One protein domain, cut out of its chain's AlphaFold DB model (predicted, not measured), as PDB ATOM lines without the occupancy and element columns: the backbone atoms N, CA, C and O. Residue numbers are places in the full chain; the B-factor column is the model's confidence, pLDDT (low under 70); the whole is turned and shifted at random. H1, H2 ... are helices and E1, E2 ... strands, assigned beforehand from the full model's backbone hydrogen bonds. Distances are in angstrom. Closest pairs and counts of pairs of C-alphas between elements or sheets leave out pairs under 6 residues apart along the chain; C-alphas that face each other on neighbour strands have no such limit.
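This is residues 9 to 103 of the 174 residues of the protein "Type III secretion effector protein" of Pseudomonas fluorescens (UniProt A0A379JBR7). One long helix, H2, forms the middle of the domain: it crosses one face of a small three-stranded sheet, and the shorter helices H1, H3 and H4 each pack crosswise on it. The other face of the sheet is bare, and residues 49 to 55, of which 53 to 55 belong to H2, stick out. The printed part has 95 residues, with three named strands and then four named helices in the order E1 E2 E3 H1 H2 H3 H4; the sheet runs E1 - E2 - E3, antiparallel, and the class is mixed, helices and strands. The whole is compact and rounded, with a radius of gyration of the C-alphas of 12.4 A and spans of 30 by 30 by 27 A.

E1, residues 14 to 18, E2, residues 21 to 25, and E3, residues 31 to 35, form a meander, each strand the antiparallel neighbour of the one before. In the hairpin of E1 and E2, N 16 and O 23 are 2.8 A apart, within hydrogen-bond range. In the hairpin of E2 and E3, N 22 and O 34 are also 2.8 A apart. H1, residues 36 to 46, only grazes the sheet, with residues 36 to 41. H2, residues 53 to 72, is on the sheet at a height of 9.5 A and runs across the strands, at 73 degrees to E3 on the local plane. It lies over E3 and, only just, over E2, where 3 of its C-alphas fall. The closest C-alphas of E3 and H2, those of Val 32 and Thr 65, are 6.7 A apart. H2 is the hub, touching three other helices. With residues 60 to 64 alone it touches H1, about perpendicular at 76 degrees; the closest C-alphas, those of Ala 42 and Ala 64, are 5.4 A apart. With residues 64 to 71 alone it touches H3, residues 82 to 89, about perpendicular at 81 degrees, closest at the C-alphas of Gln 71 and Ala 85, 5.2 A. H1 and H3 touch at a shallow tilt of 31 degrees, the same way, closest at the C-alphas of Ala 42 and Leu 86, 7.1 A. With residues 65 to 70 alone H2 touches H4, residues 95 to 101, about perpendicular at 78 degrees, closest at the C-alphas of Ser 66 and Arg 101, 5.2 A. H4 is apart from H1 and H3. In H1, H2, H3 and H4 every O i to N i+4 pair is within hydrogen-bond range.

E1 begins at C-alpha 14, (158.187, 147.332, 224.715). H1 is 15.3 A long from first to last C-alpha. H2 is 28.3 A long, from C-alpha 53 at (157.029, 158.052, 240.406) to C-alpha 72. H4 ends at C-alpha 101, (169.678, 156.767, 220.751).

The two C-alphas farthest apart, those of Asn 51 and Asn 77, are 35.0 A apart. The printed part has no cut, and no link is long. The mean pLDDT of the printed part is 92.3; residue 92 is under 70.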
ATOM      1  N   THR A   9     155.661 152.898 226.967       85.31
ATOM      2  CA  THR A   9     155.298 152.690 225.550       85.31
ATOM      3  C   THR A   9     155.136 153.976 224.732       85.31
ATOM      4  O   THR A   9     155.095 153.940 223.495       85.31
ATOM      5  N   ASP A  10     155.093 155.136 225.385       86.06
ATOM      6  CA  ASP A  10     155.159 156.409 224.678       86.06
ATOM      7  C   ASP A  10     156.554 156.613 224.057       86.06
ATOM      8  O   ASP A  10     156.664 157.171 222.964       86.06
ATOM      9  N   LEU A  11     157.608 156.111 224.711       88.25
ATOM     10  CA  LEU A  11     159.007 156.233 224.281       88.25
ATOM     11  C   LEU A  11     159.533 154.950 223.633       88.25
ATOM     12  O   LEU A  11     160.202 155.005 222.606       88.25
ATOM     13  N   PHE A  12     159.169 153.794 224.177       93.25
ATOM     14  CA  PHE A  12     159.636 152.487 223.725       93.25
ATOM     15  C   PHE A  12     158.554 151.751 222.943       93.25
ATOM     16  O   PHE A  12     157.388 152.158 222.903       93.25
ATOM     17  N   LYS A  13     158.941 150.669 222.273       94.75
ATOM     18  CA  LYS A  13     157.983 149.713 221.719       94.75
ATOM     19  C   LYS A  13     157.523 148.743 222.802       94.75
ATOM     20  O   LYS A  13     156.327 148.486 222.897       94.75
ATOM     21  N   ASP A  14     158.457 148.246 223.607       95.94
ATOM     22  CA  ASP A  14     158.187 147.332 224.715       95.94
ATOM     23  C   ASP A  14     159.271 147.435 225.797       95.94
ATOM     24  O   ASP A  14     160.429 147.738 225.496       95.94
ATOM     25  N   VAL A  15     158.893 147.170 227.045       95.75
ATOM     26  CA  VAL A  15     159.798 147.120 228.198       95.75
ATOM     27  C   VAL A  15     159.435 145.898 229.029       95.75
ATOM     28  O   VAL A  15     158.328 145.794 229.557       95.75
ATOM     29  N   LYS A  16     160.383 144.971 229.171       96.19
ATOM     30  CA  LYS A  16     160.228 143.761 229.980       96.19
ATOM     31  C   LYS A  16     161.209 143.784 231.132       96.19
ATOM     32  O   LYS A  16     162.422 143.796 230.929       96.19
ATOM     33  N   GLU A  17     160.689 143.738 232.348       95.31
ATOM     34  CA  GLU A  17     161.520 143.465 233.512       95.31
ATOM     35  C   GLU A  17     161.963 141.996 233.498       95.31
ATOM     36  O   GLU A  17     161.207 141.085 233.155       95.31
ATOM     37  N   THR A  18     163.218 141.767 233.852       95.69
ATOM     38  CA  THR A  18     163.858 140.454 233.920       95.69
ATOM     39  C   THR A  18     164.452 140.257 235.311       95.69
ATOM     40  O   THR A  18     164.550 141.188 236.111       95.69
ATOM     41  N   GLN A  19     164.928 139.047 235.606       93.19
ATOM     42  CA  GLN A  19     165.625 138.787 236.870       93.19
ATOM     43  C   GLN A  19     166.880 139.664 237.049       93.19
ATOM     44  O   GLN A  19     167.209 140.031 238.176       93.19
ATOM     45  N   ASN A  20     167.533 140.053 235.947       91.44
ATOM     46  CA  ASN A  20     168.816 140.762 235.957       91.44
ATOM     47  C   ASN A  20     168.695 142.278 235.711       91.44
ATOM     48  O   ASN A  20     169.681 143.000 235.859       91.44
ATOM     49  N   GLY A  21     167.504 142.772 235.362       96.38
ATOM     50  CA  GLY A  21     167.261 144.175 235.015       96.38
ATOM     51  C   GLY A  21     166.139 144.311 233.991       96.38
ATOM     52  O   GLY A  21     165.053 143.794 234.225       96.38
ATOM     53  N   TYR A  22     166.384 144.954 232.854       97.50
ATOM     54  CA  TYR A  22     165.368 145.259 231.843       97.50
ATOM     55  C   TYR A  22     165.823 144.855 230.444       97.50
ATOM     56  O   TYR A  22     166.976 145.062 230.070       97.50
ATOM     57  N   HIS A  23     164.885 144.330 229.664       97.88
ATOM     58  CA  HIS A  23     165.010 144.140 228.229       97.88
ATOM     59  C   HIS A  23     164.043 145.095 227.529       97.88
ATOM     60  O   HIS A  23     162.837 145.057 227.776       97.88
ATOM     61  N   ILE A  24     164.576 145.975 226.691       97.62
ATOM     62  CA  ILE A  24     163.837 147.073 226.072       97.62
ATOM     63  C   ILE A  24     163.899 146.904 224.562       97.62
ATOM     64  O   ILE A  24     164.982 146.773 223.994       97.62
ATOM     65  N   THR A  25     162.746 146.982 223.908       97.94
ATOM     66  CA  THR A  25     162.654 147.102 222.452       97.94
ATOM     67  C   THR A  25     162.307 148.546 222.100       97.94
ATOM     68  O   THR A  25     161.284 149.080 222.543       97.94
ATOM     69  N   LEU A  26     163.145 149.193 221.296       96.88
ATOM     70  CA  LEU A  26     162.957 150.572 220.844       96.88
ATOM     71  C   LEU A  26     161.966 150.648 219.674       96.88
ATOM     72  O   LEU A  26     161.586 149.634 219.079       96.88
ATOM     73  N   LYS A  27     161.518 151.864 219.338       94.56
ATOM     74  CA  LYS A  27     160.542 152.070 218.251       94.56
ATOM     75  C   LYS A  27     161.102 151.730 216.867       94.56
ATOM     76  O   LYS A  27     160.343 151.266 216.021       94.56
ATOM     77  N   ASP A  28     162.414 151.855 216.677       94.94
ATOM     78  CA  ASP A  28     163.125 151.405 215.473       94.94
ATOM     79  C   ASP A  28     163.379 149.885 215.426       94.94
ATOM     80  O   ASP A  28     163.925 149.374 214.450       94.94
ATOM     81  N   GLY A  29     162.970 149.148 216.463       96.06
ATOM     82  CA  GLY A  29     163.137 147.701 216.568       96.06
ATOM     83  C   GLY A  29     164.486 147.246 217.119       96.06
ATOM     84  O   GLY A  29     164.657 146.045 217.313       96.06
ATOM     85  N   SER A  30     165.422 148.154 217.403       96.12
ATOM     86  CA  SER A  30     166.648 147.782 218.111       96.12
ATOM     87  C   SER A  30     166.369 147.451 219.580       96.12
ATOM     88  O   SER A  30     165.371 147.884 220.158       96.12
ATOM     89  N   GLU A  31     167.246 146.651 220.181       97.12
ATOM     90  CA  GLU A  31     167.077 146.139 221.541       97.12
ATOM     91  C   GLU A  31     168.180 146.648 222.463       97.12
ATOM     92  O   GLU A  31     169.318 146.856 222.038       97.12
ATOM     93  N   VAL A  32     167.834 146.832 223.735       97.75
ATOM     94  CA  VAL A  32     168.743 147.283 224.788       97.75
ATOM     95  C   VAL A  32     168.529 146.431 226.030       97.75
ATOM     96  O   VAL A  32     167.400 146.248 226.484       97.75
ATOM     97  N   ASN A  33     169.624 145.929 226.602       97.81
ATOM     98  CA  ASN A  33     169.609 145.236 227.885       97.81
ATOM     99  C   ASN A  33     170.269 146.120 228.943       97.81
ATOM    100  O   ASN A  33     171.413 146.548 228.775       97.81
ATOM    101  N   LEU A  34     169.546 146.372 230.029       98.06
ATOM    102  CA  LEU A  34     170.029 147.125 231.181       98.06
ATOM    103  C   LEU A  34     170.081 146.212 232.394       98.06
ATOM    104  O   LEU A  34     169.124 145.494 232.679       98.06
ATOM    105  N   THR A  35     171.174 146.266 233.138       98.00
ATOM    106  CA  THR A  35     171.268 145.611 234.446       98.00
ATOM    107  C   THR A  35     170.608 146.459 235.533       98.00
ATOM    108  O   THR A  35     170.403 147.667 235.378       98.00
ATOM    109  N   ARG A  36     170.300 145.846 236.682       96.88
ATOM    110  CA  ARG A  36     169.839 146.596 237.865       96.88
ATOM    111  C   ARG A  36     170.864 147.638 238.315       96.88
ATOM    112  O   ARG A  36     170.486 148.766 238.610       96.88
ATOM    113  N   GLN A  37     172.151 147.294 238.287       97.31
ATOM    114  CA  GLN A  37     173.234 148.201 238.669       97.31
ATOM    115  C   GLN A  37     173.314 149.425 237.746       97.31
ATOM    116  O   GLN A  37     173.547 150.534 238.221       97.31
ATOM    117  N   GLU A  38     173.092 149.247 236.443       97.94
ATOM    118  CA  GLU A  38     173.066 150.353 235.476       97.94
ATOM    119  C   GLU A  38     171.858 151.265 235.683       97.94
ATOM    120  O   GLU A  38     172.001 152.484 235.633       97.94
ATOM    121  N   MET A  39     170.690 150.700 235.989       97.19
ATOM    122  CA  MET A  39     169.507 151.493 236.338       97.19
ATOM    123  C   MET A  39     169.720 152.317 237.608       97.19
ATOM    124  O   MET A  39     169.403 153.504 237.629       97.19
ATOM    125  N   GLU A  40     170.302 151.725 238.650       95.88
ATOM    126  CA  GLU A  40     170.631 152.449 239.881       95.88
ATOM    127  C   GLU A  40     171.689 153.537 239.647       95.88
ATOM    128  O   GLU A  40     171.604 154.625 240.222       95.88
ATOM    129  N   ALA A  41     172.695 153.264 238.810       96.88
ATOM    130  CA  ALA A  41     173.697 154.254 238.431       96.88
ATOM    131  C   ALA A  41     173.059 155.426 237.675       96.88
ATOM    132  O   ALA A  41     173.312 156.579 238.020       96.88
ATOM    133  N   ALA A  42     172.182 155.135 236.713       97.19
ATOM    134  CA  ALA A  42     171.450 156.146 235.962       97.19
ATOM    135  C   ALA A  42     170.517 156.970 236.860       97.19
ATOM    136  O   ALA A  42     170.470 158.186 236.707       97.19
ATOM    137  N   GLU A  43     169.815 156.362 237.823       94.81
ATOM    138  CA  GLU A  43     168.959 157.114 238.753       94.81
ATOM    139  C   GLU A  43     169.769 158.093 239.613       94.81
ATOM    140  O   GLU A  43     169.368 159.249 239.775       94.81
ATOM    141  N   ARG A  44     170.918 157.649 240.142       93.94
ATOM    142  CA  ARG A  44     171.811 158.508 240.936       93.94
ATOM    143  C   ARG A  44     172.398 159.649 240.109       93.94
ATOM    144  O   ARG A  44     172.539 160.750 240.630       93.94
ATOM    145  N   HIS A  45     172.740 159.380 238.850       94.56
ATOM    146  CA  HIS A  45     173.389 160.344 237.962       94.56
ATOM    147  C   HIS A  45     172.404 161.367 237.376       94.56
ATOM    148  O   HIS A  45     172.685 162.560 237.378       94.56
ATOM    149  N   ALA A  46     171.202 160.931 236.982       89.12
ATOM    150  CA  ALA A  46     170.220 161.772 236.294       89.12
ATOM    151  C   ALA A  46     169.734 162.982 237.108       89.12
ATOM    152  O   ALA A  46     169.359 164.006 236.540       89.12
ATOM    153  N   GLY A  47     169.648 162.853 238.438       86.44
ATOM    154  CA  GLY A  47     169.206 163.943 239.315       86.44
ATOM    155  C   GLY A  47     167.777 164.448 239.054       86.44
ATOM    156  O   GLY A  47     167.433 165.551 239.488       86.44
ATOM    157  N   PHE A  48     166.936 163.674 238.352       88.06
ATOM    158  CA  PHE A  48     165.574 164.082 238.003       88.06
ATOM    159  C   PHE A  48     164.731 164.378 239.248       88.06
ATOM    160  O   PHE A  48     164.636 163.568 240.176       88.06
ATOM    161  N   LYS A  49     164.071 165.539 239.229       85.50
ATOM    162  CA  LYS A  49     163.140 166.000 240.264       85.50
ATOM    163  C   LYS A  49     161.705 165.846 239.768       85.50
ATOM    164  O   LYS A  49     161.426 166.081 238.598       85.50
ATOM    165  N   GLY A  50     160.792 165.481 240.661       84.06
ATOM    166  CA  GLY A  50     159.375 165.322 240.341       84.06
ATOM    167  C   GLY A  50     158.668 164.415 241.342       84.06
ATOM    168  O   GLY A  50     159.310 163.608 242.011       84.06
ATOM    169  N   ASN A  51     157.345 164.556 241.433       87.00
ATOM    170  CA  ASN A  51     156.517 163.822 242.398       87.00
ATOM    171  C   ASN A  51     155.743 162.653 241.769       87.00
ATOM    172  O   ASN A  51     155.094 161.907 242.494       87.00
ATOM    173  N   ASP A  52     155.784 162.500 240.441       88.94
ATOM    174  CA  ASP A  52     155.169 161.369 239.744       88.94
ATOM    175  C   ASP A  52     156.198 160.226 239.620       88.94
ATOM    176  O   ASP A  52     157.140 160.329 238.824       88.94
ATOM    177  N   PRO A  53     156.058 159.141 240.403       87.69
ATOM    178  CA  PRO A  53     157.029 158.052 240.406       87.69
ATOM    179  C   PRO A  53     157.060 157.282 239.080       87.69
ATOM    180  O   PRO A  53     158.114 156.775 238.698       87.69
ATOM    181  N   VAL A  54     155.938 157.212 238.355       87.88
ATOM    182  CA  VAL A  54     155.853 156.497 237.072       87.88
ATOM    183  C   VAL A  54     156.592 157.280 235.993       87.88
ATOM    184  O   VAL A  54     157.396 156.715 235.245       87.88
ATOM    185  N   MET A  55     156.384 158.597 235.951       87.50
ATOM    186  CA  MET A  55     157.103 159.473 235.029       87.50
ATOM    187  C   MET A  55     158.601 159.513 235.353       87.50
ATOM    188  O   MET A  55     159.423 159.416 234.442       87.50
ATOM    189  N   LYS A  56     158.977 159.568 236.640       90.31
ATOM    190  CA  LYS A  56     160.389 159.527 237.050       90.31
ATOM    191  C   LYS A  56     161.059 158.221 236.615       90.31
ATOM    192  O   LYS A  56     162.135 158.268 236.026       90.31
ATOM    193  N   LYS A  57     160.412 157.069 236.838       90.44
ATOM    194  CA  LYS A  57     160.917 155.768 236.369       90.44
ATOM    195  C   LYS A  57     161.107 155.764 234.851       90.44
ATOM    196  O   LYS A  57     162.168 155.375 234.375       90.44
ATOM    197  N   THR A  58     160.111 156.245 234.106       91.88
ATOM    198  CA  THR A  58     160.166 156.322 232.638       91.88
ATOM    199  C   THR A  58     161.330 157.198 232.162       91.88
ATOM    200  O   THR A  58     162.063 156.807 231.254       91.88
ATOM    201  N   ALA A  59     161.552 158.347 232.806       92.06
ATOM    202  CA  ALA A  59     162.664 159.243 232.497       92.06
ATOM    203  C   ALA A  59     164.029 158.594 232.781       92.06
ATOM    204  O   ALA A  59     164.917 158.642 231.930       92.06
ATOM    205  N   VAL A  60     164.191 157.937 233.937       94.88
ATOM    206  CA  VAL A  60     165.425 157.201 234.277       94.88
ATOM    207  C   VAL A  60     165.681 156.074 233.276       94.88
ATOM    208  O   VAL A  60     166.813 155.904 232.828       94.88
ATOM    209  N   LEU A  61     164.642 155.340 232.870       95.56
ATOM    210  CA  LEU A  61     164.763 154.250 231.901       95.56
ATOM    211  C   LEU A  61     165.210 154.765 230.522       95.56
ATOM    212  O   LEU A  61     166.090 154.170 229.901       95.56
ATOM    213  N   ALA A  62     164.686 155.909 230.070       94.88
ATOM    214  CA  ALA A  62     165.160 156.582 228.857       94.88
ATOM    215  C   ALA A  62     166.609 157.060 228.971       94.88
ATOM    216  O   ALA A  62     167.403 156.835 228.056       94.88
ATOM    217  N   TYR A  63     166.983 157.650 230.104       95.38
ATOM    218  CA  TYR A  63     168.351 158.098 230.337       95.38
ATOM    219  C   TYR A  63     169.349 156.929 230.317       95.38
ATOM    220  O   TYR A  63     170.333 156.965 229.575       95.38
ATOM    221  N   ALA A  64     169.041 155.841 231.029       97.25
ATOM    222  CA  ALA A  64     169.849 154.624 231.045       97.25
ATOM    223  C   ALA A  64     169.956 153.969 229.658       97.25
ATOM    224  O   ALA A  64     171.039 153.549 229.249       97.25
ATOM    225  N   THR A  65     168.851 153.920 228.908       97.25
ATOM    226  CA  THR A  65     168.820 153.388 227.534       97.25
ATOM    227  C   THR A  65     169.737 154.189 226.612       97.25
ATOM    228  O   THR A  65     170.543 153.609 225.884       97.25
ATOM    229  N   SER A  66     169.660 155.522 226.675       96.06
ATOM    230  CA  SER A  66     170.529 156.403 225.892       96.06
ATOM    231  C   SER A  66     172.006 156.191 226.241       96.06
ATOM    232  O   SER A  66     172.836 156.047 225.342       96.06
ATOM    233  N   ALA A  67     172.331 156.078 227.534       96.75
ATOM    234  CA  ALA A  67     173.695 155.832 227.998       96.75
ATOM    235  C   ALA A  67     174.216 154.468 227.534       96.75
ATOM    236  O   ALA A  67     175.348 154.366 227.070       96.75
ATOM    237  N   LYS A  68     173.385 153.422 227.565       97.81
ATOM    238  CA  LYS A  68     173.762 152.093 227.066       97.81
ATOM    239  C   LYS A  68     174.077 152.126 225.571       97.81
ATOM    240  O   LYS A  68     175.112 151.616 225.155       97.81
ATOM    241  N   LYS A  69     173.253 152.802 224.768       96.44
ATOM    242  CA  LYS A  69     173.504 152.973 223.328       96.44
ATOM    243  C   LYS A  69     174.771 153.787 223.054       96.44
ATOM    244  O   LYS A  69     175.516 153.458 222.135       96.44
ATOM    245  N   ALA A  70     175.042 154.814 223.861       94.75
ATOM    246  CA  ALA A  70     176.280 155.589 223.791       94.75
ATOM    247  C   ALA A  70     177.511 154.721 224.123       94.75
ATOM    248  O   ALA A  70     178.487 154.726 223.371       94.75
ATOM    249  N   GLN A  71     177.424 153.910 225.182       96.69
ATOM    250  CA  GLN A  71     178.448 152.944 225.588       96.69
ATOM    251  C   GLN A  71     178.763 151.946 224.463       96.69
ATOM    252  O   GLN A  71     179.926 151.732 224.115       96.69
ATOM    253  N   GLU A  72     177.728 151.336 223.880       95.12
ATOM    254  CA  GLU A  72     177.843 150.364 222.785       95.12
ATOM    255  C   GLU A  72     178.455 150.987 221.525       95.12
ATOM    256  O   GLU A  72     179.267 150.353 220.850       95.12
ATOM    257  N   ALA A  73     178.127 152.252 221.248       93.31
ATOM    258  CA  ALA A  73     178.702 153.032 220.156       93.31
ATOM    259  C   ALA A  73     180.123 153.557 220.446       93.31
ATOM    260  O   ALA A  73     180.708 154.214 219.586       93.31
ATOM    261  N   ASN A  74     180.690 153.278 221.628       93.56
ATOM    262  CA  ASN A  74     181.964 153.831 222.095       93.56
ATOM    263  C   ASN A  74     181.995 155.375 222.072       93.56
ATOM    264  O   ASN A  74     183.034 155.987 221.802       93.56
ATOM    265  N   HIS A  75     180.857 156.012 222.347       90.06
ATOM    266  CA  HIS A  75     180.744 157.464 222.403       90.06
ATOM    267  C   HIS A  75     181.700 158.024 223.465       90.06
ATOM    268  O   HIS A  75     181.744 157.509 224.580       90.06
ATOM    269  N   GLU A  76     182.523 159.011 223.110       90.25
ATOM    270  CA  GLU A  76     183.566 159.572 223.989       90.25
ATOM    271  C   GLU A  76     184.482 158.522 224.658       90.25
ATOM    272  O   GLU A  76     184.952 158.686 225.786       90.25
ATOM    273  N   ASN A  77     184.796 157.427 223.958       92.81
ATOM    274  CA  ASN A  77     185.618 156.329 224.482       92.81
ATOM    275  C   ASN A  77     185.008 155.645 225.724       92.81
ATOM    276  O   ASN A  77     185.737 155.313 226.662       92.81
ATOM    277  N   SER A  78     183.682 155.491 225.763       93.62
ATOM    278  CA  SER A  78     182.935 154.854 226.859       93.62
ATOM    279  C   SER A  78     182.711 153.349 226.683       93.62
ATOM    280  O   SER A  78     181.967 152.742 227.454       93.62
ATOM    281  N   LYS A  79     183.339 152.694 225.696       94.06
ATOM    282  CA  LYS A  79     183.164 151.248 225.496       94.06
ATOM    283  C   LYS A  79     183.500 150.484 226.777       94.06
ATOM    284  O   LYS A  79     184.588 150.632 227.324       94.06
ATOM    285  N   TYR A  80     182.563 149.644 227.215       92.44
ATOM    286  CA  TYR A  80     182.628 148.869 228.462       92.44
ATOM    287  C   TYR A  80     182.554 149.682 229.768       92.44
ATOM    288  O   TYR A  80     182.617 149.086 230.839       92.44
ATOM    289  N   ASP A  81     182.336 150.999 229.711       95.69
ATOM    290  CA  ASP A  81     182.221 151.869 230.887       95.69
ATOM    291  C   ASP A  81     180.905 152.655 230.848       95.69
ATOM    292  O   ASP A  81     180.753 153.658 230.151       95.69
ATOM    293  N   PHE A  82     179.914 152.153 231.584       97.19
ATOM    294  CA  PHE A  82     178.582 152.753 231.608       97.19
ATOM    295  C   PHE A  82     178.570 154.095 232.349       97.19
ATOM    296  O   PHE A  82     177.826 154.990 231.962       97.19
ATOM    297  N   SER A  83     179.415 154.265 233.373       95.38
ATOM    298  CA  SER A  83     179.513 155.534 234.102       95.38
ATOM    299  C   SER A  83     180.040 156.627 233.185       95.38
ATOM    300  O   SER A  83     179.451 157.700 233.100       95.38
ATOM    301  N   LYS A  84     181.085 156.318 232.416       95.38
ATOM    302  CA  LYS A  84     181.617 157.242 231.418       95.38
ATOM    303  C   LYS A  84     180.606 157.557 230.316       95.38
ATOM    304  O   LYS A  84     180.565 158.677 229.817       95.38
ATOM    305  N   ALA A  85     179.772 156.587 229.940       95.75
ATOM    306  CA  ALA A  85     178.689 156.836 228.999       95.75
ATOM    307  C   ALA A  85     177.651 157.820 229.569       95.75
ATOM    308  O   ALA A  85     177.255 158.734 228.849       95.75
ATOM    309  N   LEU A  86     177.263 157.689 230.847       94.94
ATOM    310  CA  LEU A  86     176.388 158.655 231.532       94.94
ATOM    311  C   LEU A  86     177.000 160.063 231.550       94.94
ATOM    312  O   LEU A  86     176.311 161.024 231.208       94.94
ATOM    313  N   ASP A  87     178.292 160.175 231.871       92.38
ATOM    314  CA  ASP A  87     179.013 161.454 231.866       92.38
ATOM    315  C   ASP A  87     178.998 162.104 230.477       92.38
ATOM    316  O   ASP A  87     178.716 163.297 230.359       92.38
ATOM    317  N   SER A  88     179.206 161.313 229.418       90.06
ATOM    318  CA  SER A  88     179.202 161.824 228.040       90.06
ATOM    319  C   SER A  88     177.864 162.452 227.637       90.06
ATOM    320  O   SER A  88     177.838 163.419 226.881       90.06
ATOM    321  N   LEU A  89     176.745 161.973 228.199       88.75
ATOM    322  CA  LEU A  89     175.424 162.544 227.910       88.75
ATOM    323  C   LEU A  89     175.266 163.978 228.444       88.75
ATOM    324  O   LEU A  89     174.406 164.716 227.965       88.75
ATOM    325  N   GLY A  90     176.059 164.366 229.446       79.56
ATOM    326  CA  GLY A  90     176.014 165.689 230.070       79.56
ATOM    327  C   GLY A  90     176.812 166.772 229.339       79.56
ATOM    328  O   GLY A  90     176.682 167.945 229.685       79.56
ATOM    329  N   ASN A  91     177.603 166.421 228.320       76.12
ATOM    330  CA  ASN A  91     178.595 167.313 227.703       76.12
ATOM    331  C   ASN A  91     178.065 168.154 226.522       76.12
ATOM    332  O   ASN A  91     178.842 168.622 225.693       76.12
ATOM    333  N   GLY A  92     176.750 168.393 226.458       67.62
ATOM    334  CA  GLY A  92     176.142 169.245 225.425       67.62
ATOM    335  C   GLY A  92     175.731 168.505 224.150       67.62
ATOM    336  O   GLY A  92     175.916 169.018 223.050       67.62
ATOM    337  N   GLU A  93     175.172 167.304 224.301       74.31
ATOM    338  CA  GLU A  93     174.633 166.493 223.203       74.31
ATOM    339  C   GLU A  93     173.577 167.238 222.375       74.31
ATOM    340  O   GLU A  93     172.707 167.932 222.912       74.31
ATOM    341  N   HIS A  94     173.593 167.021 221.057       75.88
ATOM    342  CA  HIS A  94     172.524 167.504 220.194       75.88
ATOM    343  C   HIS A  94     171.232 166.736 220.475       75.88
ATOM    344  O   HIS A  94     171.194 165.504 220.517       75.88
ATOM    345  N   THR A  95     170.122 167.459 220.582       77.88
ATOM    346  CA  THR A  95     168.808 166.900 220.932       77.88
ATOM    347  C   THR A  95     168.393 165.767 219.995       77.88
ATOM    348  O   THR A  95     167.805 164.766 220.409       77.88
ATOM    349  N   LYS A  96     168.697 165.919 218.704       83.81
ATOM    350  CA  LYS A  96     168.395 164.908 217.692       83.81
ATOM    351  C   LYS A  96     169.063 163.569 218.013       83.81
ATOM    352  O   LYS A  96     168.434 162.526 217.832       83.81
ATOM    353  N   ASP A  97     170.290 163.596 218.518       86.00
ATOM    354  CA  ASP A  97     171.064 162.392 218.807       86.00
ATOM    355  C   ASP A  97     170.491 161.647 220.011       86.00
ATOM    356  O   ASP A  97     170.408 160.418 219.983       86.00
ATOM    357  N   ALA A  98     169.967 162.368 221.008       86.38
ATOM    358  CA  ALA A  98     169.241 161.760 222.121       86.38
ATOM    359  C   ALA A  98     168.019 160.954 221.637       86.38
ATOM    360  O   ALA A  98     167.844 159.797 222.019       86.38
ATOM    361  N   PHE A  99     167.207 161.511 220.733       90.56
ATOM    362  CA  PHE A  99     166.071 160.783 220.153       90.56
ATOM    363  C   PHE A  99     166.500 159.601 219.283       90.56
ATOM    364  O   PHE A  99     165.851 158.556 219.308       90.56
ATOM    365  N   ILE A 100     167.592 159.733 218.525       91.56
ATOM    366  CA  ILE A 100     168.132 158.624 217.729       91.56
ATOM    367  C   ILE A 100     168.604 157.487 218.640       91.56
ATOM    368  O   ILE A 100     168.293 156.331 218.360       91.56
ATOM    369  N   ARG A 101     169.281 157.783 219.758       93.25
ATOM    370  CA  ARG A 101     169.678 156.767 220.751       93.25
ATOM    371  C   ARG A 101     168.467 156.057 221.362       93.25
ATOM    372  O   ARG A 101     168.557 154.875 221.664       93.25
ATOM    373  N   LEU A 102     167.324 156.735 221.463       93.81
ATOM    374  CA  LEU A 102     166.047 156.149 221.891       93.81
ATOM    375  C   LEU A 102     165.272 155.435 220.766       93.81
ATOM    376  O   LEU A 102     164.144 154.991 220.981       93.81
ATOM    377  N   GLY A 103     165.844 155.319 219.564       94.44
ATOM    378  CA  GLY A 103     165.196 154.682 218.415       94.44
ATOM    379  C   GLY A 103     163.985 155.459 217.895       94.44
ATOM    380  O   GLY A 103     163.080 154.884 217.295       94.44
TER     381      GLY A 103